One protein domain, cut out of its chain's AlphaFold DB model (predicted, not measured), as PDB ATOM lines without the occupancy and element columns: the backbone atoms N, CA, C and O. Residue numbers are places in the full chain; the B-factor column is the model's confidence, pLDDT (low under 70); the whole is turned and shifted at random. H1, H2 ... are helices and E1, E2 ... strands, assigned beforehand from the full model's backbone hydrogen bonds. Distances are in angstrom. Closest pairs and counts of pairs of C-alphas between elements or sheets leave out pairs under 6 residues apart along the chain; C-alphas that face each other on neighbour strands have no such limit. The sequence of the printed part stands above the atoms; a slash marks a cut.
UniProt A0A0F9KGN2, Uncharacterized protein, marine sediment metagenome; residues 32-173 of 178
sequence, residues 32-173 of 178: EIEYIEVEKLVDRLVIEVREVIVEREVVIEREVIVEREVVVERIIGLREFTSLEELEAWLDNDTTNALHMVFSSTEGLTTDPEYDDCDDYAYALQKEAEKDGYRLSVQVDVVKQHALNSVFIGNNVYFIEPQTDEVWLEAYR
ATOM      1  N   GLU A  32     423.958 446.012 600.840       40.44
ATOM      2  CA  GLU A  32     422.605 445.813 600.333       40.44
ATOM      3  C   GLU A  32     422.666 444.719 599.259       40.44
ATOM      4  O   GLU A  32     423.316 444.881 598.227       40.44
ATOM      5  N   ILE A  33     422.084 443.553 599.547       50.03
ATOM      6  CA  ILE A  33     422.064 442.416 598.622       50.03
ATOM      7  C   ILE A  33     420.978 442.692 597.580       50.03
ATOM      8  O   ILE A  33     419.787 442.647 597.885       50.03
ATOM      9  N   GLU A  34     421.394 442.998 596.352       39.19
ATOM     10  CA  GLU A  34     420.503 443.191 595.209       39.19
ATOM     11  C   GLU A  34     420.114 441.825 594.621       39.19
ATOM     12  O   GLU A  34     420.951 441.081 594.106       39.19
ATOM     13  N   TYR A  35     418.832 441.473 594.723       40.78
ATOM     14  CA  TYR A  35     418.282 440.258 594.128       40.78
ATOM     15  C   TYR A  35     417.933 440.529 592.665       40.78
ATOM     16  O   TYR A  35     417.006 441.282 592.371       40.78
ATOM     17  N   ILE A  36     418.662 439.901 591.743       42.28
ATOM     18  CA  ILE A  36     418.337 439.929 590.315       42.28
ATOM     19  C   ILE A  36     417.496 438.688 590.004       42.28
ATOM     20  O   ILE A  36     418.007 437.566 590.007       42.28
ATOM     21  N   GLU A  37     416.205 438.877 589.734       39.75
ATOM     22  CA  GLU A  37     415.348 437.817 589.201       39.75
ATOM     23  C   GLU A  37     415.756 437.514 587.753       39.75
ATOM     24  O   GLU A  37     415.600 438.337 586.851       39.75
ATOM     25  N   VAL A  38     416.312 436.323 587.524       43.31
ATOM     26  CA  VAL A  38     416.655 435.850 586.181       43.31
ATOM     27  C   VAL A  38     415.518 434.968 585.672       43.31
ATOM     28  O   VAL A  38     415.416 433.794 586.029       43.31
ATOM     29  N   GLU A  39     414.658 435.522 584.816       38.00
ATOM     30  CA  GLU A  39     413.644 434.743 584.103       38.00
ATOM     31  C   GLU A  39     414.316 433.839 583.058       38.00
ATOM     32  O   GLU A  39     414.737 434.269 581.983       38.00
ATOM     33  N   LYS A  40     414.428 432.547 583.373       37.28
ATOM     34  CA  LYS A  40     414.904 431.539 582.424       37.28
ATOM     35  C   LYS A  40     413.760 431.163 581.482       37.28
ATOM     36  O   LYS A  40     412.880 430.385 581.847       37.28
ATOM     37  N   LEU A  41     413.785 431.695 580.261       41.28
ATOM     38  CA  LEU A  41     412.885 431.269 579.189       41.28
ATOM     39  C   LEU A  41     413.150 429.791 578.872       41.28
ATOM     40  O   LEU A  41     414.224 429.419 578.402       41.28
ATOM     41  N   VAL A  42     412.177 428.935 579.181       40.47
ATOM     42  CA  VAL A  42     412.215 427.515 578.823       40.47
ATOM     43  C   VAL A  42     411.527 427.366 577.473       40.47
ATOM     44  O   VAL A  42     410.302 427.480 577.390       40.47
ATOM     45  N   ASP A  43     412.310 427.114 576.424       38.81
ATOM     46  CA  ASP A  43     411.791 426.860 575.082       38.81
ATOM     47  C   ASP A  43     410.897 425.618 575.091       38.81
ATOM     48  O   ASP A  43     411.344 424.469 575.167       38.81
ATOM     49  N   ARG A  44     409.588 425.858 575.030       41.34
ATOM     50  CA  ARG A  44     408.585 424.814 574.862       41.34
ATOM     51  C   ARG A  44     408.488 424.515 573.367       41.34
ATOM     52  O   ARG A  44     407.852 425.258 572.626       41.34
ATOM     53  N   LEU A  45     409.117 423.429 572.919       36.31
ATOM     54  CA  LEU A  45     408.969 422.937 571.547       36.31
ATOM     55  C   LEU A  45     407.516 422.482 571.318       36.31
ATOM     56  O   LEU A  45     407.099 421.426 571.791       36.31
ATOM     57  N   VAL A  46     406.739 423.301 570.605       38.19
ATOM     58  CA  VAL A  46     405.434 422.928 570.046       38.19
ATOM     59  C   VAL A  46     405.698 422.228 568.716       38.19
ATOM     60  O   VAL A  46     406.123 422.861 567.752       38.19
ATOM     61  N   ILE A  47     405.476 420.916 568.664       42.84
ATOM     62  CA  ILE A  47     405.555 420.147 567.419       42.84
ATOM     63  C   ILE A  47     404.153 420.137 566.800       42.84
ATOM     64  O   ILE A  47     403.292 419.362 567.214       42.84
ATOM     65  N   GLU A  48     403.907 421.014 565.822       38.31
ATOM     66  CA  GLU A  48     402.750 420.899 564.927       38.31
ATOM     67  C   GLU A  48     403.029 419.813 563.882       38.31
ATOM     68  O   GLU A  48     403.851 419.981 562.979       38.31
ATOM     69  N   VAL A  49     402.329 418.682 563.994       40.19
ATOM     70  CA  VAL A  49     402.335 417.636 562.968       40.19
ATOM     71  C   VAL A  49     401.281 417.993 561.922       40.19
ATOM     72  O   VAL A  49     400.082 417.876 562.169       40.19
ATOM     73  N   ARG A  50     401.720 418.442 560.742       31.50
ATOM     74  CA  ARG A  50     400.860 418.581 559.561       31.50
ATOM     75  C   ARG A  50     401.095 417.390 558.637       31.50
ATOM     76  O   ARG A  50     402.105 417.339 557.940       31.50
ATOM     77  N   GLU A  51     400.164 416.442 558.621       38.22
ATOM     78  CA  GLU A  51     400.165 415.355 557.641       38.22
ATOM     79  C   GLU A  51     399.791 415.891 556.251       38.22
ATOM     80  O   GLU A  51     398.723 416.473 556.051       38.22
ATOM     81  N   VAL A  52     400.673 415.681 555.273       33.31
ATOM     82  CA  VAL A  52     400.355 415.778 553.844       33.31
ATOM     83  C   VAL A  52     400.805 414.469 553.203       33.31
ATOM     84  O   VAL A  52     401.995 414.199 553.074       33.31
ATOM     85  N   ILE A  53     399.831 413.639 552.843       40.72
ATOM     86  CA  ILE A  53     400.011 412.365 552.141       40.72
ATOM     87  C   ILE A  53     400.165 412.667 550.648       40.72
ATOM     88  O   ILE A  53     399.226 413.249 550.118       40.72
ATOM     89  N   VAL A  54     401.246 412.230 549.975       32.81
ATOM     90  CA  VAL A  54     401.199 411.612 548.622       32.81
ATOM     91  C   VAL A  54     402.448 410.737 548.367       32.81
ATOM     92  O   VAL A  54     403.568 411.224 548.282       32.81
ATOM     93  N   GLU A  55     402.175 409.436 548.255       41.16
ATOM     94  CA  GLU A  55     402.786 408.308 547.519       41.16
ATOM     95  C   GLU A  55     404.246 408.321 546.981       41.16
ATOM     96  O   GLU A  55     404.601 409.075 546.082       41.16
ATOM     97  N   ARG A  56     404.964 407.250 547.387       40.91
ATOM     98  CA  ARG A  56     406.078 406.512 546.732       40.91
ATOM     99  C   ARG A  56     407.492 407.121 546.715       40.91
ATOM    100  O   ARG A  56     407.847 407.850 545.805       40.91
ATOM    101  N   GLU A  57     408.363 406.591 547.580       31.47
ATOM    102  CA  GLU A  57     409.472 405.686 547.209       31.47
ATOM    103  C   GLU A  57     410.094 405.065 548.472       31.47
ATOM    104  O   GLU A  57     410.036 405.634 549.558       31.47
ATOM    105  N   VAL A  58     410.605 403.841 548.336       41.59
ATOM    106  CA  VAL A  58     411.106 402.986 549.423       41.59
ATOM    107  C   VAL A  58     412.240 403.682 550.183       41.59
ATOM    108  O   VAL A  58     413.341 403.823 549.658       41.59
ATOM    109  N   VAL A  59     411.991 404.063 551.436       32.88
ATOM    110  CA  VAL A  59     413.031 404.506 552.373       32.88
ATOM    111  C   VAL A  59     413.331 403.339 553.304       32.88
ATOM    112  O   VAL A  59     412.439 402.796 553.946       32.88
ATOM    113  N   ILE A  60     414.592 402.917 553.334       35.19
ATOM    114  CA  ILE A  60     415.084 401.900 554.261       35.19
ATOM    115  C   ILE A  60     414.958 402.483 555.673       35.19
ATOM    116  O   ILE A  60     415.715 403.382 556.040       35.19
ATOM    117  N   GLU A  61     413.999 401.988 556.453       36.19
ATOM    118  CA  GLU A  61     413.875 402.295 557.877       36.19
ATOM    119  C   GLU A  61     415.078 401.697 558.608       36.19
ATOM    120  O   GLU A  61     415.151 400.504 558.901       36.19
ATOM    121  N   ARG A  62     416.086 402.530 558.852       37.62
ATOM    122  CA  ARG A  62     417.135 402.223 559.816       37.62
ATOM    123  C   ARG A  62     416.620 402.717 561.162       37.62
ATOM    124  O   ARG A  62     416.670 403.915 561.425       37.62
ATOM    125  N   GLU A  63     416.100 401.816 561.991       36.22
ATOM    126  CA  GLU A  63     415.857 402.112 563.404       36.22
ATOM    127  C   GLU A  63     417.201 402.453 564.054       36.22
ATOM    128  O   GLU A  63     418.024 401.589 564.355       36.22
ATOM    129  N   VAL A  64     417.458 403.747 564.218       35.34
ATOM    130  CA  VAL A  64     418.530 404.230 565.079       35.34
ATOM    131  C   VAL A  64     417.912 404.369 566.461       35.34
ATOM    132  O   VAL A  64     417.314 405.393 566.787       35.34
ATOM    133  N   ILE A  65     418.014 403.310 567.261       36.25
ATOM    134  CA  ILE A  65     417.693 403.365 568.685       36.25
ATOM    135  C   ILE A  65     418.792 404.211 569.333       36.25
ATOM    136  O   ILE A  65     419.893 403.734 569.596       36.25
ATOM    137  N   VAL A  66     418.527 405.506 569.506       43.53
ATOM    138  CA  VAL A  66     419.387 406.380 570.306       43.53
ATOM    139  C   VAL A  66     419.010 406.139 571.761       43.53
ATOM    140  O   VAL A  66     418.047 406.715 572.266       43.53
ATOM    141  N   GLU A  67     419.751 405.259 572.427       43.38
ATOM    142  CA  GLU A  67     419.715 405.134 573.881       43.38
ATOM    143  C   GLU A  67     420.245 406.442 574.476       43.38
ATOM    144  O   GLU A  67     421.446 406.674 574.589       43.38
ATOM    145  N   ARG A  68     419.336 407.371 574.776       45.44
ATOM    146  CA  ARG A  68     419.677 408.573 575.528       45.44
ATOM    147  C   ARG A  68     419.639 408.202 577.004       45.44
ATOM    148  O   ARG A  68     418.556 408.062 577.566       45.44
ATOM    149  N   GLU A  69     420.806 408.061 577.625       46.69
ATOM    150  CA  GLU A  69     420.909 408.028 579.083       46.69
ATOM    151  C   GLU A  69     420.353 409.346 579.637       46.69
ATOM    152  O   GLU A  69     420.949 410.418 579.511       46.69
ATOM    153  N   VAL A  70     419.147 409.285 580.196       48.66
ATOM    154  CA  VAL A  70     418.563 410.387 580.953       48.66
ATOM    155  C   VAL A  70     419.050 410.226 582.385       48.66
ATOM    156  O   VAL A  70     418.483 409.460 583.161       48.66
ATOM    157  N   VAL A  71     420.123 410.937 582.732       53.44
ATOM    158  CA  VAL A  71     420.544 411.100 584.126       53.44
ATOM    159  C   VAL A  71     419.478 411.951 584.815       53.44
ATOM    160  O   VAL A  71     419.402 413.161 584.617       53.44
ATOM    161  N   VAL A  72     418.583 411.305 585.563       52.91
ATOM    162  CA  VAL A  72     417.602 412.005 586.396       52.91
ATOM    163  C   VAL A  72     418.313 412.420 587.679       52.91
ATOM    164  O   VAL A  72     418.586 411.580 588.535       52.91
ATOM    165  N   GLU A  73     418.607 413.711 587.822       56.81
ATOM    166  CA  GLU A  73     419.057 414.290 589.089       56.81
ATOM    167  C   GLU A  73     417.919 414.169 590.113       56.81
ATOM    168  O   GLU A  73     416.970 414.956 590.142       56.81
ATOM    169  N   ARG A  74     417.955 413.115 590.933       52.69
ATOM    170  CA  ARG A  74     417.043 412.975 592.068       52.69
ATOM    171  C   ARG A  74     417.512 413.947 593.146       52.69
ATOM    172  O   ARG A  74     418.600 413.780 593.683       52.69
ATOM    173  N   ILE A  75     416.672 414.916 593.505       57.56
ATOM    174  CA  ILE A  75     416.856 415.704 594.728       57.56
ATOM    175  C   ILE A  75     416.645 414.738 595.903       57.56
ATOM    176  O   ILE A  75     415.511 414.434 596.275       57.56
ATOM    177  N   ILE A  76     417.730 414.166 596.424       64.69
ATOM    178  CA  ILE A  76     417.703 413.339 597.630       64.69
ATOM    179  C   ILE A  76     417.708 414.314 598.808       64.69
ATOM    180  O   ILE A  76     418.675 415.036 599.017       64.69
ATOM    181  N   GLY A  77     416.598 414.396 599.542       83.06
ATOM    182  CA  GLY A  77     416.568 415.160 600.788       83.06
ATOM    183  C   GLY A  77     417.462 414.503 601.842       83.06
ATOM    184  O   GLY A  77     417.507 413.275 601.920       83.06
ATOM    185  N   LEU A  78     418.132 415.314 602.665       93.81
ATOM    186  CA  LEU A  78     418.957 414.827 603.776       93.81
ATOM    187  C   LEU A  78     418.114 414.004 604.760       93.81
ATOM    188  O   LEU A  78     417.044 414.466 605.192       93.81
ATOM    189  N   ARG A  79     418.607 412.819 605.133       95.38
ATOM    190  CA  ARG A  79     417.932 411.874 606.037       95.38
ATOM    191  C   ARG A  79     418.548 411.858 607.437       95.38
ATOM    192  O   ARG A  79     419.715 412.177 607.610       95.38
ATOM    193  N   GLU A  80     417.763 411.451 608.428       96.56
ATOM    194  CA  GLU A  80     418.270 411.138 609.771       96.56
ATOM    195  C   GLU A  80     419.037 409.797 609.758       96.56
ATOM    196  O   GLU A  80     418.822 408.946 608.880       96.56
ATOM    197  N   PHE A  81     419.919 409.608 610.740       97.31
ATOM    198  CA  PHE A  81     420.504 408.301 611.034       97.31
ATOM    199  C   PHE A  81     419.427 407.388 611.630       97.31
ATOM    200  O   PHE A  81     418.530 407.827 612.354       97.31
ATOM    201  N   THR A  82     419.490 406.105 611.296       97.06
ATOM    202  CA  THR A  82     418.501 405.103 611.704       97.06
ATOM    203  C   THR A  82     418.814 404.501 613.068       97.06
ATOM    204  O   THR A  82     417.888 404.106 613.781       97.06
ATOM    205  N   SER A  83     420.091 404.461 613.453       97.81
ATOM    206  CA  SER A  83     420.545 403.969 614.751       97.81
ATOM    207  C   SER A  83     421.843 404.648 615.192       97.81
ATOM    208  O   SER A  83     422.500 405.321 614.396       97.81
ATOM    209  N   LEU A  84     422.199 404.484 616.470       97.50
ATOM    210  CA  LEU A  84     423.451 405.021 617.009       97.50
ATOM    211  C   LEU A  84     424.660 404.322 616.378       97.50
ATOM    212  O   LEU A  84     425.631 404.980 616.042       97.50
ATOM    213  N   GLU A  85     424.553 403.021 616.117       97.94
ATOM    214  CA  GLU A  85     425.610 402.243 615.473       97.94
ATOM    215  C   GLU A  85     425.892 402.729 614.042       97.94
ATOM    216  O   GLU A  85     427.030 402.678 613.590       97.94
ATOM    217  N   GLU A  86     424.873 403.209 613.316       98.00
ATOM    218  CA  GLU A  86     425.070 403.822 611.996       98.00
ATOM    219  C   GLU A  86     425.826 405.152 612.101       98.00
ATOM    220  O   GLU A  86     426.690 405.421 611.272       98.00
ATOM    221  N   LEU A  87     425.508 405.969 613.110       97.94
ATOM    222  CA  LEU A  87     426.209 407.226 613.367       97.94
ATOM    223  C   LEU A  87     427.670 406.975 613.748       97.94
ATOM    224  O   LEU A  87     428.554 407.581 613.158       97.94
ATOM    225  N   GLU A  88     427.920 406.071 614.693       97.00
ATOM    226  CA  GLU A  88     429.273 405.721 615.144       97.00
ATOM    227  C   GLU A  88     430.104 405.153 613.989       97.00
ATOM    228  O   GLU A  88     431.221 405.599 613.752       97.00
ATOM    229  N   ALA A  89     429.531 404.246 613.189       96.88
ATOM    230  CA  ALA A  89     430.214 403.716 612.013       96.88
ATOM    231  C   ALA A  89     430.481 404.787 610.944       96.88
ATOM    232  O   ALA A  89     431.434 404.661 610.175       96.88
ATOM    233  N   TRP A  90     429.633 405.813 610.842       97.25
ATOM    234  CA  TRP A  90     429.881 406.941 609.949       97.25
ATOM    235  C   TRP A  90     431.019 407.825 610.478       97.25
ATOM    236  O   TRP A  90     431.937 408.106 609.714       97.25
ATOM    237  N   LEU A  91     431.014 408.164 611.772       95.50
ATOM    238  CA  LEU A  91     432.082 408.931 612.428       95.50
ATOM    239  C   LEU A  91     433.442 408.223 612.338       95.50
ATOM    240  O   LEU A  91     434.434 408.860 612.017       95.50
ATOM    241  N   ASP A  92     433.487 406.894 612.483       93.44
ATOM    242  CA  ASP A  92     434.715 406.095 612.315       93.44
ATOM    243  C   ASP A  92     435.354 406.223 610.914       93.44
ATOM    244  O   ASP A  92     436.539 405.925 610.736       93.44
ATOM    245  N   ASN A  93     434.566 406.599 609.900       91.75
ATOM    246  CA  ASN A  93     435.039 406.823 608.531       91.75
ATOM    247  C   ASN A  93     435.241 408.308 608.201       91.75
ATOM    248  O   ASN A  93     435.869 408.614 607.180       91.75
ATOM    249  N   ASP A  94     434.706 409.211 609.021       89.38
ATOM    250  CA  ASP A  94     434.941 410.638 608.892       89.38
ATOM    251  C   ASP A  94     436.381 410.975 609.310       89.38
ATOM    252  O   ASP A  94     437.014 410.295 610.115       89.38
ATOM    253  N   THR A  95     436.941 412.011 608.693       84.50
ATOM    254  CA  THR A  95     438.320 412.449 608.973       84.50
ATOM    255  C   THR A  95     438.388 413.919 609.353       84.50
ATOM    256  O   THR A  95     439.481 414.483 609.428       84.50
ATOM    257  N   THR A  96     437.242 414.555 609.593       83.25
ATOM    258  CA  THR A  96     437.152 415.983 609.898       83.25
ATOM    259  C   THR A  96     437.947 416.319 611.158       83.25
ATOM    260  O   THR A  96     438.735 417.266 611.159       83.25
ATOM    261  N   ASN A  97     437.844 415.466 612.178       77.62
ATOM    262  CA  ASN A  97     438.602 415.551 613.426       77.62
ATOM    263  C   ASN A  97     440.140 415.479 613.237       77.62
ATOM    264  O   ASN A  97     440.895 415.980 614.069       77.62
ATOM    265  N   ALA A  98     440.625 414.873 612.149       69.94
ATOM    266  CA  ALA A  98     442.039 414.612 611.888       69.94
ATOM    267  C   ALA A  98     442.651 415.570 610.854       69.94
ATOM    268  O   ALA A  98     443.845 415.875 610.921       69.94
ATOM    269  N   LEU A  99     441.855 416.036 609.887       58.94
ATOM    270  CA  LEU A  99     442.311 416.879 608.776       58.94
ATOM    271  C   LEU A  99     442.616 418.319 609.206       58.94
ATOM    272  O   LEU A  99     443.534 418.931 608.661       58.94
ATOM    273  N   HIS A 100     441.911 418.824 610.214       55.00
ATOM    274  CA  HIS A 100     442.043 420.197 610.712       55.00
ATOM    275  C   HIS A 100     443.181 420.381 611.743       55.00
ATOM    276  O   HIS A 100     443.516 421.487 612.149       55.00
ATOM    277  N   MET A 101     443.906 419.310 612.100       51.59
ATOM    278  CA  MET A 101     445.126 419.421 612.919       51.59
ATOM    279  C   MET A 101     446.387 419.808 612.119       51.59
ATOM    280  O   MET A 101     447.465 419.943 612.705       51.59
ATOM    281  N   VAL A 102     446.311 419.947 610.785       47.44
ATOM    282  CA  VAL A 102     447.496 420.141 609.930       47.44
ATOM    283  C   VAL A 102     447.276 421.201 608.848       47.44
ATOM    284  O   VAL A 102     446.879 420.898 607.725       47.44
ATOM    285  N   PHE A 103     447.708 422.433 609.126       47.97
ATOM    286  CA  PHE A 103     448.056 423.384 608.071       47.97
ATOM    287  C   PHE A 103     449.520 423.195 607.675       47.97
ATOM    288  O   PHE A 103     450.449 423.346 608.473       47.97
ATOM    289  N   SER A 104     449.741 422.861 606.404       41.16
ATOM    290  CA  SER A 104     451.071 422.904 605.799       41.16
ATOM    291  C   SER A 104     451.447 424.361 605.548       41.16
ATOM    292  O   SER A 104     451.197 424.912 604.474       41.16
ATOM    293  N   SER A 105     452.051 425.005 606.546       43.88
ATOM    294  CA  SER A 105     452.881 426.171 606.265       43.88
ATOM    295  C   SER A 105     454.125 425.693 605.506       43.88
ATOM    296  O   SER A 105     454.646 424.601 605.750       43.88
ATOM    297  N   THR A 106     454.632 426.510 604.584       44.78
ATOM    298  CA  THR A 106     455.805 426.194 603.746       44.78
ATOM    299  C   THR A 106     457.097 425.958 604.558       44.78
ATOM    300  O   THR A 106     458.120 425.610 603.978       44.78
ATOM    301  N   GLU A 107     457.059 426.094 605.890       49.53
ATOM    302  CA  GLU A 107     458.203 425.942 606.797       49.53
ATOM    303  C   GLU A 107     457.986 424.948 607.959       49.53
ATOM    304  O   GLU A 107     458.815 424.873 608.865       49.53
ATOM    305  N   GLY A 108     456.939 424.115 607.917       45.97
ATOM    306  CA  GLY A 108     456.751 423.016 608.870       45.97
ATOM    307  C   GLY A 108     455.420 423.042 609.620       45.97
ATOM    308  O   GLY A 108     454.722 424.056 609.681       45.97
ATOM    309  N   LEU A 109     455.079 421.870 610.165       48.56
ATOM    310  CA  LEU A 109     453.876 421.600 610.953       48.56
ATOM    311  C   LEU A 109     453.800 422.564 612.141       48.56
ATOM    312  O   LEU A 109     454.583 422.454 613.084       48.56
ATOM    313  N   THR A 110     452.863 423.503 612.088       45.78
ATOM    314  CA  THR A 110     452.526 424.378 613.211       45.78
ATOM    315  C   THR A 110     451.054 424.175 613.531       45.78
ATOM    316  O   THR A 110     450.199 424.332 612.668       45.78
ATOM    317  N   THR A 111     450.766 423.758 614.763       50.81
ATOM    318  CA  THR A 111     449.424 423.854 615.339       50.81
ATOM    319  C   THR A 111     449.212 425.326 615.659       50.81
ATOM    320  O   THR A 111     449.810 425.823 616.618       50.81
ATOM    321  N   ASP A 112     448.465 426.034 614.819       53.66
ATOM    322  CA  ASP A 112     448.066 427.406 615.104       53.66
ATOM    323  C   ASP A 112     446.789 427.365 615.962       53.66
ATOM    324  O   ASP A 112     445.738 426.962 615.464       53.66
ATOM    325  N   PRO A 113     446.860 427.708 617.260       52.75
ATOM    326  CA  PRO A 113     445.698 427.707 618.141       52.75
ATOM    327  C   PRO A 113     444.665 428.791 617.788       52.75
ATOM    328  O   PRO A 113     443.615 428.825 618.420       52.75
ATOM    329  N   GLU A 114     444.955 429.679 616.828       53.84
ATOM    330  CA  GLU A 114     444.011 430.676 616.308       53.84
ATOM    331  C   GLU A 114     443.262 430.206 615.044       53.84
ATOM    332  O   GLU A 114     442.448 430.973 614.535       53.84
ATOM    333  N   TYR A 115     443.536 429.001 614.515       58.56
ATOM    334  CA  TYR A 115     443.177 428.659 613.128       58.56
ATOM    335  C   TYR A 115     442.165 427.506 612.936       58.56
ATOM    336  O   TYR A 115     441.780 427.258 611.806       58.56
ATOM    337  N   ASP A 116     441.685 426.840 613.988       64.88
ATOM    338  CA  ASP A 116     440.473 425.996 613.922       64.88
ATOM    339  C   ASP A 116     439.888 425.874 615.341       64.88
ATOM    340  O   ASP A 116     440.361 425.069 616.159       64.88
ATOM    341  N   ASP A 117     438.896 426.700 615.673       78.56
ATOM    342  CA  ASP A 117     438.129 426.582 616.914       78.56
ATOM    343  C   ASP A 117     436.877 425.705 616.731       78.56
ATOM    344  O   ASP A 117     436.662 425.050 615.711       78.56
ATOM    345  N   CYS A 118     436.102 425.543 617.803       87.94
ATOM    346  CA  CYS A 118     435.048 424.528 617.889       87.94
ATOM    347  C   CYS A 118     433.974 424.633 616.788       87.94
ATOM    348  O   CYS A 118     433.370 423.623 616.423       87.94
ATOM    349  N   ASP A 119     433.709 425.828 616.262       89.31
ATOM    350  CA  ASP A 119     432.707 426.073 615.225       89.31
ATOM    351  C   ASP A 119     433.183 425.684 613.828       89.31
ATOM    352  O   ASP A 119     432.356 425.196 613.052       89.31
ATOM    353  N   ASP A 120     434.480 425.781 613.532       88.38
ATOM    354  CA  ASP A 120     435.054 425.263 612.286       88.38
ATOM    355  C   ASP A 120     434.903 423.737 612.205       88.38
ATOM    356  O   ASP A 120     434.374 423.215 611.216       88.38
ATOM    357  N   TYR A 121     435.245 423.024 613.286       89.81
ATOM    358  CA  TYR A 121     435.014 421.578 613.398       89.81
ATOM    359  C   TYR A 121     433.528 421.238 613.253       89.81
ATOM    360  O   TYR A 121     433.160 420.341 612.485       89.81
ATOM    361  N   ALA A 122     432.653 421.978 613.943       93.69
ATOM    362  CA  ALA A 122     431.224 421.708 613.892       93.69
ATOM    363  C   ALA A 122     430.640 421.918 612.486       93.69
ATOM    364  O   ALA A 122     429.791 421.147 612.021       93.69
ATOM    365  N   TYR A 123     431.090 422.959 611.790       92.81
ATOM    366  CA  TYR A 123     430.662 423.256 610.432       92.81
ATOM    367  C   TYR A 123     431.194 422.232 609.423       92.81
ATOM    368  O   TYR A 123     430.433 421.760 608.575       92.81
ATOM    369  N   ALA A 124     432.468 421.852 609.524       92.44
ATOM    370  CA  ALA A 124     433.074 420.864 608.641       92.44
ATOM    371  C   ALA A 124     432.393 419.492 608.780       92.44
ATOM    372  O   ALA A 124     431.987 418.909 607.769       92.44
ATOM    373  N   LEU A 125     432.123 419.046 610.013       94.81
ATOM    374  CA  LEU A 125     431.435 417.779 610.268       94.81
ATOM    375  C   LEU A 125     430.011 417.788 609.692       94.81
ATOM    376  O   LEU A 125     429.555 416.814 609.091       94.81
ATOM    377  N   GLN A 126     429.306 418.920 609.811       96.44
ATOM    378  CA  GLN A 126     428.005 419.092 609.168       96.44
ATOM    379  C   GLN A 126     428.106 418.969 607.644       96.44
ATOM    380  O   GLN A 126     427.247 418.337 607.029       96.44
ATOM    381  N   LYS A 127     429.124 419.567 607.019       94.75
ATOM    382  CA  LYS A 127     429.280 419.550 605.560       94.75
ATOM    383  C   LYS A 127     429.570 418.161 605.014       94.75
ATOM    384  O   LYS A 127     428.982 417.793 603.997       94.75
ATOM    385  N   GLU A 128     430.415 417.389 605.687       94.44
ATOM    386  CA  GLU A 128     430.670 416.003 605.289       94.44
ATOM    387  C   GLU A 128     429.422 415.129 605.493       94.44
ATOM    388  O   GLU A 128     429.047 414.382 604.589       94.44
ATOM    389  N   ALA A 129     428.669 415.323 606.584       95.81
ATOM    390  CA  ALA A 129     427.384 414.647 606.768       95.81
ATOM    391  C   ALA A 129     426.393 414.969 605.633       95.81
ATOM    392  O   ALA A 129     425.777 414.065 605.066       95.81
ATOM    393  N   GLU A 130     426.257 416.246 605.256       94.88
ATOM    394  CA  GLU A 130     425.366 416.685 604.172       94.88
ATOM    395  C   GLU A 130     425.751 416.080 602.817       94.88
ATOM    396  O   GLU A 130     424.878 415.672 602.044       94.88
ATOM    397  N   LYS A 131     427.053 415.999 602.533       93.38
ATOM    398  CA  LYS A 131     427.611 415.397 601.316       93.38
ATOM    399  C   LYS A 131     427.296 413.904 601.218       93.38
ATOM    400  O   LYS A 131     426.975 413.428 600.128       93.38
ATOM    401  N   ASP A 132     427.288 413.211 602.350       94.62
ATOM    402  CA  ASP A 132     426.896 411.804 602.452       94.62
ATOM    403  C   ASP A 132     425.370 411.601 602.558       94.62
ATOM    404  O   ASP A 132     424.869 410.473 602.611       94.62
ATOM    405  N   GLY A 133     424.597 412.693 602.527       95.25
ATOM    406  CA  GLY A 133     423.136 412.677 602.528       95.25
ATOM    407  C   GLY A 133     422.504 412.598 603.919       95.25
ATOM    408  O   GLY A 133     421.296 412.358 604.027       95.25
ATOM    409  N   TYR A 134     423.282 412.810 604.977       97.12
ATOM    410  CA  TYR A 134     422.815 412.849 606.355       97.12
ATOM    411  C   TYR A 134     422.433 414.258 606.796       97.12
ATOM    412  O   TYR A 134     422.976 415.270 606.358       97.12
ATOM    413  N   ARG A 135     421.459 414.323 607.701       96.62
ATOM    414  CA  ARG A 135     421.060 415.547 608.380       96.62
ATOM    415  C   ARG A 135     421.746 415.620 609.732       96.62
ATOM    416  O   ARG A 135     421.465 414.815 610.616       96.62
ATOM    417  N   LEU A 136     422.543 416.661 609.900       96.62
ATOM    418  CA  LEU A 136     423.235 416.985 611.133       96.62
ATOM    419  C   LEU A 136     423.194 418.512 611.315       96.62
ATOM    420  O   LEU A 136     423.182 419.259 610.336       96.62
ATOM    421  N   SER A 137     423.043 418.986 612.552       97.38
ATOM    422  CA  SER A 137     422.857 420.416 612.853       97.38
ATOM    423  C   SER A 137     423.916 420.922 613.817       97.38
ATOM    424  O   SER A 137     424.136 420.291 614.849       97.38
ATOM    425  N   VAL A 138     424.516 422.072 613.514       97.06
ATOM    426  CA  VAL A 138     425.408 422.789 614.436       97.06
ATOM    427  C   VAL A 138     424.594 423.419 615.567       97.06
ATOM    428  O   VAL A 138     423.536 424.007 615.336       97.06
ATOM    429  N   GLN A 139     425.096 423.296 616.790       96.44
ATOM    430  CA  GLN A 139     424.572 423.892 618.010       96.44
ATOM    431  C   GLN A 139     425.647 424.776 618.628       96.44
ATOM    432  O   GLN A 139     426.804 424.381 618.695       96.44
ATOM    433  N   VAL A 140     425.264 425.957 619.110       94.69
ATOM    434  CA  VAL A 140     426.190 426.887 619.769       94.69
ATOM    435  C   VAL A 140     425.770 427.055 621.224       94.69
ATOM    436  O   VAL A 140     424.726 427.642 621.518       94.69
ATOM    437  N   ASP A 141     426.596 426.561 622.142       91.25
ATOM    438  CA  ASP A 141     426.486 426.855 623.566       91.25
ATOM    439  C   ASP A 141     427.138 428.215 623.839       91.25
ATOM    440  O   ASP A 141     428.346 428.349 624.036       91.25
ATOM    441  N   VAL A 142     426.307 429.257 623.862       89.38
ATOM    442  CA  VAL A 142     426.746 430.640 624.101       89.38
ATOM    443  C   VAL A 142     427.333 430.866 625.497       89.38
ATOM    444  O   VAL A 142     428.050 431.843 625.699       89.38
ATOM    445  N   VAL A 143     427.018 430.004 626.471       89.44
ATOM    446  CA  VAL A 143     427.526 430.129 627.844       89.44
ATOM    447  C   VAL A 143     428.927 429.549 627.931       89.44
ATOM    448  O   VAL A 143     429.799 430.155 628.553       89.44
ATOM    449  N   LYS A 144     429.147 428.393 627.300       88.31
ATOM    450  CA  LYS A 144     430.466 427.753 627.242       88.31
ATOM    451  C   LYS A 144     431.361 428.309 626.140       88.31
ATOM    452  O   LYS A 144     432.545 428.009 626.162       88.31
ATOM    453  N   GLN A 145     430.809 429.124 625.234       90.50
ATOM    454  CA  GLN A 145     431.482 429.563 624.009       90.50
ATOM    455  C   GLN A 145     432.004 428.358 623.220       90.50
ATOM    456  O   GLN A 145     433.174 428.303 622.869       90.50
ATOM    457  N   HIS A 146     431.125 427.374 623.019       93.25
ATOM    458  CA  HIS A 146     431.470 426.103 622.390       93.25
ATOM    459  C   HIS A 146     430.454 425.741 621.313       93.25
ATOM    460  O   HIS A 146     429.256 425.981 621.493       93.25
ATOM    461  N   ALA A 147     430.913 425.152 620.216       94.50
ATOM    462  CA  ALA A 147     430.067 424.649 619.148       94.50
ATOM    463  C   ALA A 147     430.117 423.120 619.103       94.50
ATOM    464  O   ALA A 147     431.160 422.502 619.274       94.50
ATOM    465  N   LEU A 148     428.949 422.524 618.906       96.12
ATOM    466  CA  LEU A 148     428.712 421.086 618.908       96.12
ATOM    467  C   LEU A 148     427.860 420.721 617.702       96.12
ATOM    468  O   LEU A 148     427.217 421.577 617.090       96.12
ATOM    469  N   ASN A 149     427.754 419.431 617.422       98.06
ATOM    470  CA  ASN A 149     426.783 418.928 616.467       98.06
ATOM    471  C   ASN A 149     425.676 418.165 617.175       98.06
ATOM    472  O   ASN A 149     425.833 417.647 618.274       98.06
ATOM    473  N   SER A 150     424.516 418.120 616.534       98.06
ATOM    474  CA  SER A 150     423.344 417.420 617.035       98.06
ATOM    475  C   SER A 150     422.661 416.639 615.931       98.06
ATOM    476  O   SER A 150     422.635 417.051 614.763       98.06
ATOM    477  N   VAL A 151     422.077 415.515 616.326       97.69
ATOM    478  CA  VAL A 151     421.400 414.594 615.424       97.69
ATOM    479  C   VAL A 151     420.189 413.971 616.104       97.69
ATOM    480  O   VAL A 151     420.181 413.711 617.310       97.69
ATOM    481  N   PHE A 152     419.149 413.730 615.310       96.81
ATOM    482  CA  PHE A 152     417.983 412.974 615.741       96.81
ATOM    483  C   PHE A 152     418.104 411.524 615.296       96.81
ATOM    484  O   PHE A 152     418.362 411.251 614.125       96.81
ATOM    485  N   ILE A 153     417.861 410.608 616.232       96.62
ATOM    486  CA  ILE A 153     417.778 409.169 615.977       96.62
ATOM    487  C   ILE A 153     416.540 408.652 616.705       96.62
ATOM    488  O   ILE A 153     416.522 408.518 617.931       96.62
ATOM    489  N   GLY A 154     415.454 408.408 615.970       94.19
ATOM    490  CA  GLY A 154     414.173 408.065 616.599       94.19
ATOM    491  C   GLY A 154     413.741 409.149 617.598       94.19
ATOM    492  O   GLY A 154     413.794 410.328 617.286       94.19
ATOM    493  N   ASN A 155     413.320 408.815 618.817       94.44
ATOM    494  CA  ASN A 155     412.914 409.849 619.783       94.44
ATOM    495  C   ASN A 155     414.093 410.562 620.472       94.44
ATOM    496  O   ASN A 155     413.867 411.413 621.324       94.44
ATOM    497  N   ASN A 156     415.336 410.215 620.151       96.06
ATOM    498  CA  ASN A 156     416.506 410.664 620.893       96.06
ATOM    499  C   ASN A 156     417.210 411.811 620.166       96.06
ATOM    500  O   ASN A 156     417.293 411.824 618.934       96.06
ATOM    501  N   VAL A 157     417.743 412.744 620.948       96.69
ATOM    502  CA  VAL A 157     418.620 413.822 620.498       96.69
ATOM    503  C   VAL A 157     420.007 413.534 621.042       96.69
ATOM    504  O   VAL A 157     420.193 413.488 622.259       96.69
ATOM    505  N   TYR A 158     420.965 413.333 620.146       97.94
ATOM    506  CA  TYR A 158     422.360 413.130 620.512       97.94
ATOM    507  C   TYR A 158     423.164 414.378 620.192       97.94
ATOM    508  O   TYR A 158     422.912 415.026 619.171       97.94
ATOM    509  N   PHE A 159     424.119 414.688 621.059       97.94
ATOM    510  CA  PHE A 159     425.185 415.639 620.787       97.94
ATOM    511  C   PHE A 159     426.463 414.902 620.417       97.94
ATOM    512  O   PHE A 159     426.676 413.767 620.843       97.94
ATOM    513  N   ILE A 160     427.260 415.564 619.588       98.06
ATOM    514  CA  ILE A 160     428.539 415.091 619.079       98.06
ATOM    515  C   ILE A 160     429.549 416.207 619.338       98.06
ATOM    516  O   ILE A 160     429.302 417.355 618.950       98.06
ATOM    517  N   GLU A 161     430.652 415.870 619.999       95.62
ATOM    518  CA  GLU A 161     431.838 416.719 620.096       95.62
ATOM    519  C   GLU A 161     432.657 416.568 618.808       95.62
ATOM    520  O   GLU A 161     433.302 415.536 618.627       95.62
ATOM    521  N   PRO A 162     432.651 417.550 617.892       92.12
ATOM    522  CA  PRO A 162     433.246 417.370 616.567       92.12
ATOM    523  C   PRO A 162     434.779 417.287 616.576       92.12
ATOM    524  O   PRO A 162     435.377 416.901 615.577       92.12
ATOM    525  N   GLN A 163     435.434 417.648 617.685       88.75
ATOM    526  CA  GLN A 163     436.887 417.515 617.819       88.75
ATOM    527  C   GLN A 163     437.323 416.109 618.260       88.75
ATOM    528  O   GLN A 163     438.479 415.736 618.060       88.75
ATOM    529  N   THR A 164     436.434 415.341 618.896       90.62
ATOM    530  CA  THR A 164     436.760 414.034 619.501       90.62
ATOM    531  C   THR A 164     435.857 412.893 619.042       90.62
ATOM    532  O   THR A 164     436.128 411.745 619.390       90.62
ATOM    533  N   ASP A 165     434.792 413.203 618.305       93.62
ATOM    534  CA  ASP A 165     433.686 412.314 617.933       93.62
ATOM    535  C   ASP A 165     432.964 411.669 619.120       93.62
ATOM    536  O   ASP A 165     432.254 410.674 618.974       93.62
ATOM    537  N   GLU A 166     433.104 412.234 620.322       95.06
ATOM    538  CA  GLU A 166     432.348 411.758 621.475       95.06
ATOM    539  C   GLU A 166     430.857 412.034 621.269       95.06
ATOM    540  O   GLU A 166     430.445 413.170 621.030       95.06
ATOM    541  N   VAL A 167     430.036 410.989 621.404       97.56
ATOM    542  CA  VAL A 167     428.579 411.065 621.254       97.56
ATOM    543  C   VAL A 167     427.899 410.805 622.591       97.56
ATOM    544  O   VAL A 167     428.184 409.815 623.271       97.56
ATOM    545  N   TRP A 168     426.941 411.649 622.966       97.62
ATOM    546  CA  TRP A 168     426.115 411.420 624.151       97.62
ATOM    547  C   TRP A 168     424.656 411.802 623.925       97.62
ATOM    548  O   TRP A 168     424.312 412.646 623.100       97.62
ATOM    549  N   LEU A 169     423.772 411.135 624.667       96.75
ATOM    550  CA  LEU A 169     422.349 411.443 624.673       96.75
ATOM    551  C   LEU A 169     422.111 412.731 625.466       96.75
ATOM    552  O   LEU A 169     422.396 412.770 626.662       96.75
ATOM    553  N   GLU A 170     421.537 413.737 624.817       95.06
ATOM    554  CA  GLU A 170     421.204 415.015 625.451       95.06
ATOM    555  C   GLU A 170     419.734 415.056 625.882       95.06
ATOM    556  O   GLU A 170     419.407 415.442 627.003       95.06
ATOM    557  N   ALA A 171     418.826 414.655 624.990       93.94
ATOM    558  CA  ALA A 171     417.396 414.842 625.206       93.94
ATOM    559  C   ALA A 171     416.536 413.809 624.469       93.94
ATOM    560  O   ALA A 171     417.009 413.018 623.652       93.94
ATOM    561  N   TYR A 172     415.234 413.863 624.742       93.12
ATOM    562  CA  TYR A 172     414.198 413.146 624.007       93.12
ATOM    563  C   TYR A 172     413.272 414.163 623.325       93.12
ATOM    564  O   TYR A 172     412.939 415.173 623.939       93.12
ATOM    565  N   ARG A 173     412.852 413.914 622.074       88.94
ATOM    566  CA  ARG A 173     411.936 414.809 621.334       88.94
ATOM    567  C   ARG A 173     410.587 414.920 622.045       88.94
ATOM    568  O   ARG A 173     410.049 416.015 622.182       88.94
TER     569      ARG A 173
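AT A GLANCE: This is residues 32 to 173 of the 178 residues of an uncharacterized protein of marine sediment metagenome (UniProt A0A0F9KGN2). A strongly twisted sheet of four strands, E3 E4 E5 E6, has H1 and H3 over one face; residues 32 to 75 stick out as a long open loop that turns back near Arg 56 and makes the length. E1 and E2 lie away from the sheet. The printed part has 142 residues, with three named helices and six named strands in the order H1 H2 E1 E2 H3 E3 E4 E5 E6, mixed in class, holding 58 residues, under half. The whole is extended, with a radius of gyration of the C-alphas of 27.0 A and spans of 86 by 45 by 37 A.

HOW THE PARTS SIT: E3, residues 137 to 141, E4, 146 to 153, E5, 156 to 161, and E6, 166 to 172, form a meander, each strand the antiparallel neighbour of the one before. Within hydrogen-bond range are N 139 and O 148, 2.7 A, N 151 and O 158, 3.0 A, and N 159 and O 168, 2.9 A. H3, residues 118 to 131, and H1, residues 84 to 91, are on the same face, giving two layers, helices on one face of a sheet. H3 has a height over the sheet of 8.7 A; its closest C-alphas to E4 are those of Asp 119 and Ala 147, 4.9 A. H1 has a height of 9.5 A; H1 and H3 are apart. H2, residues 96 to 99, touches H3, closest at the C-alphas of Thr 96 and Leu 125, 6.0 A. E1, residues 103 to 105, and E2, 108 to 110, meet only at a point. In H1 and H3 every O i to N i+4 pair is within hydrogen-bond range; H2 is too short for one.

IN THESE COORDINATES: H1 begins at C-alpha 84 (423.451, 405.021, 617.009); E6 ends at C-alpha 172 (414.198, 413.146, 624.007). E4 is 22.7 A long, H3 20.3 A.

THE WHOLE: The C-alphas farthest apart, of Arg 56 and Val 143, are 87.2 A apart. The printed part has no cut, and no link between named elements is long. Residues 32 to 76 and 98 to 116 have pLDDT under 70.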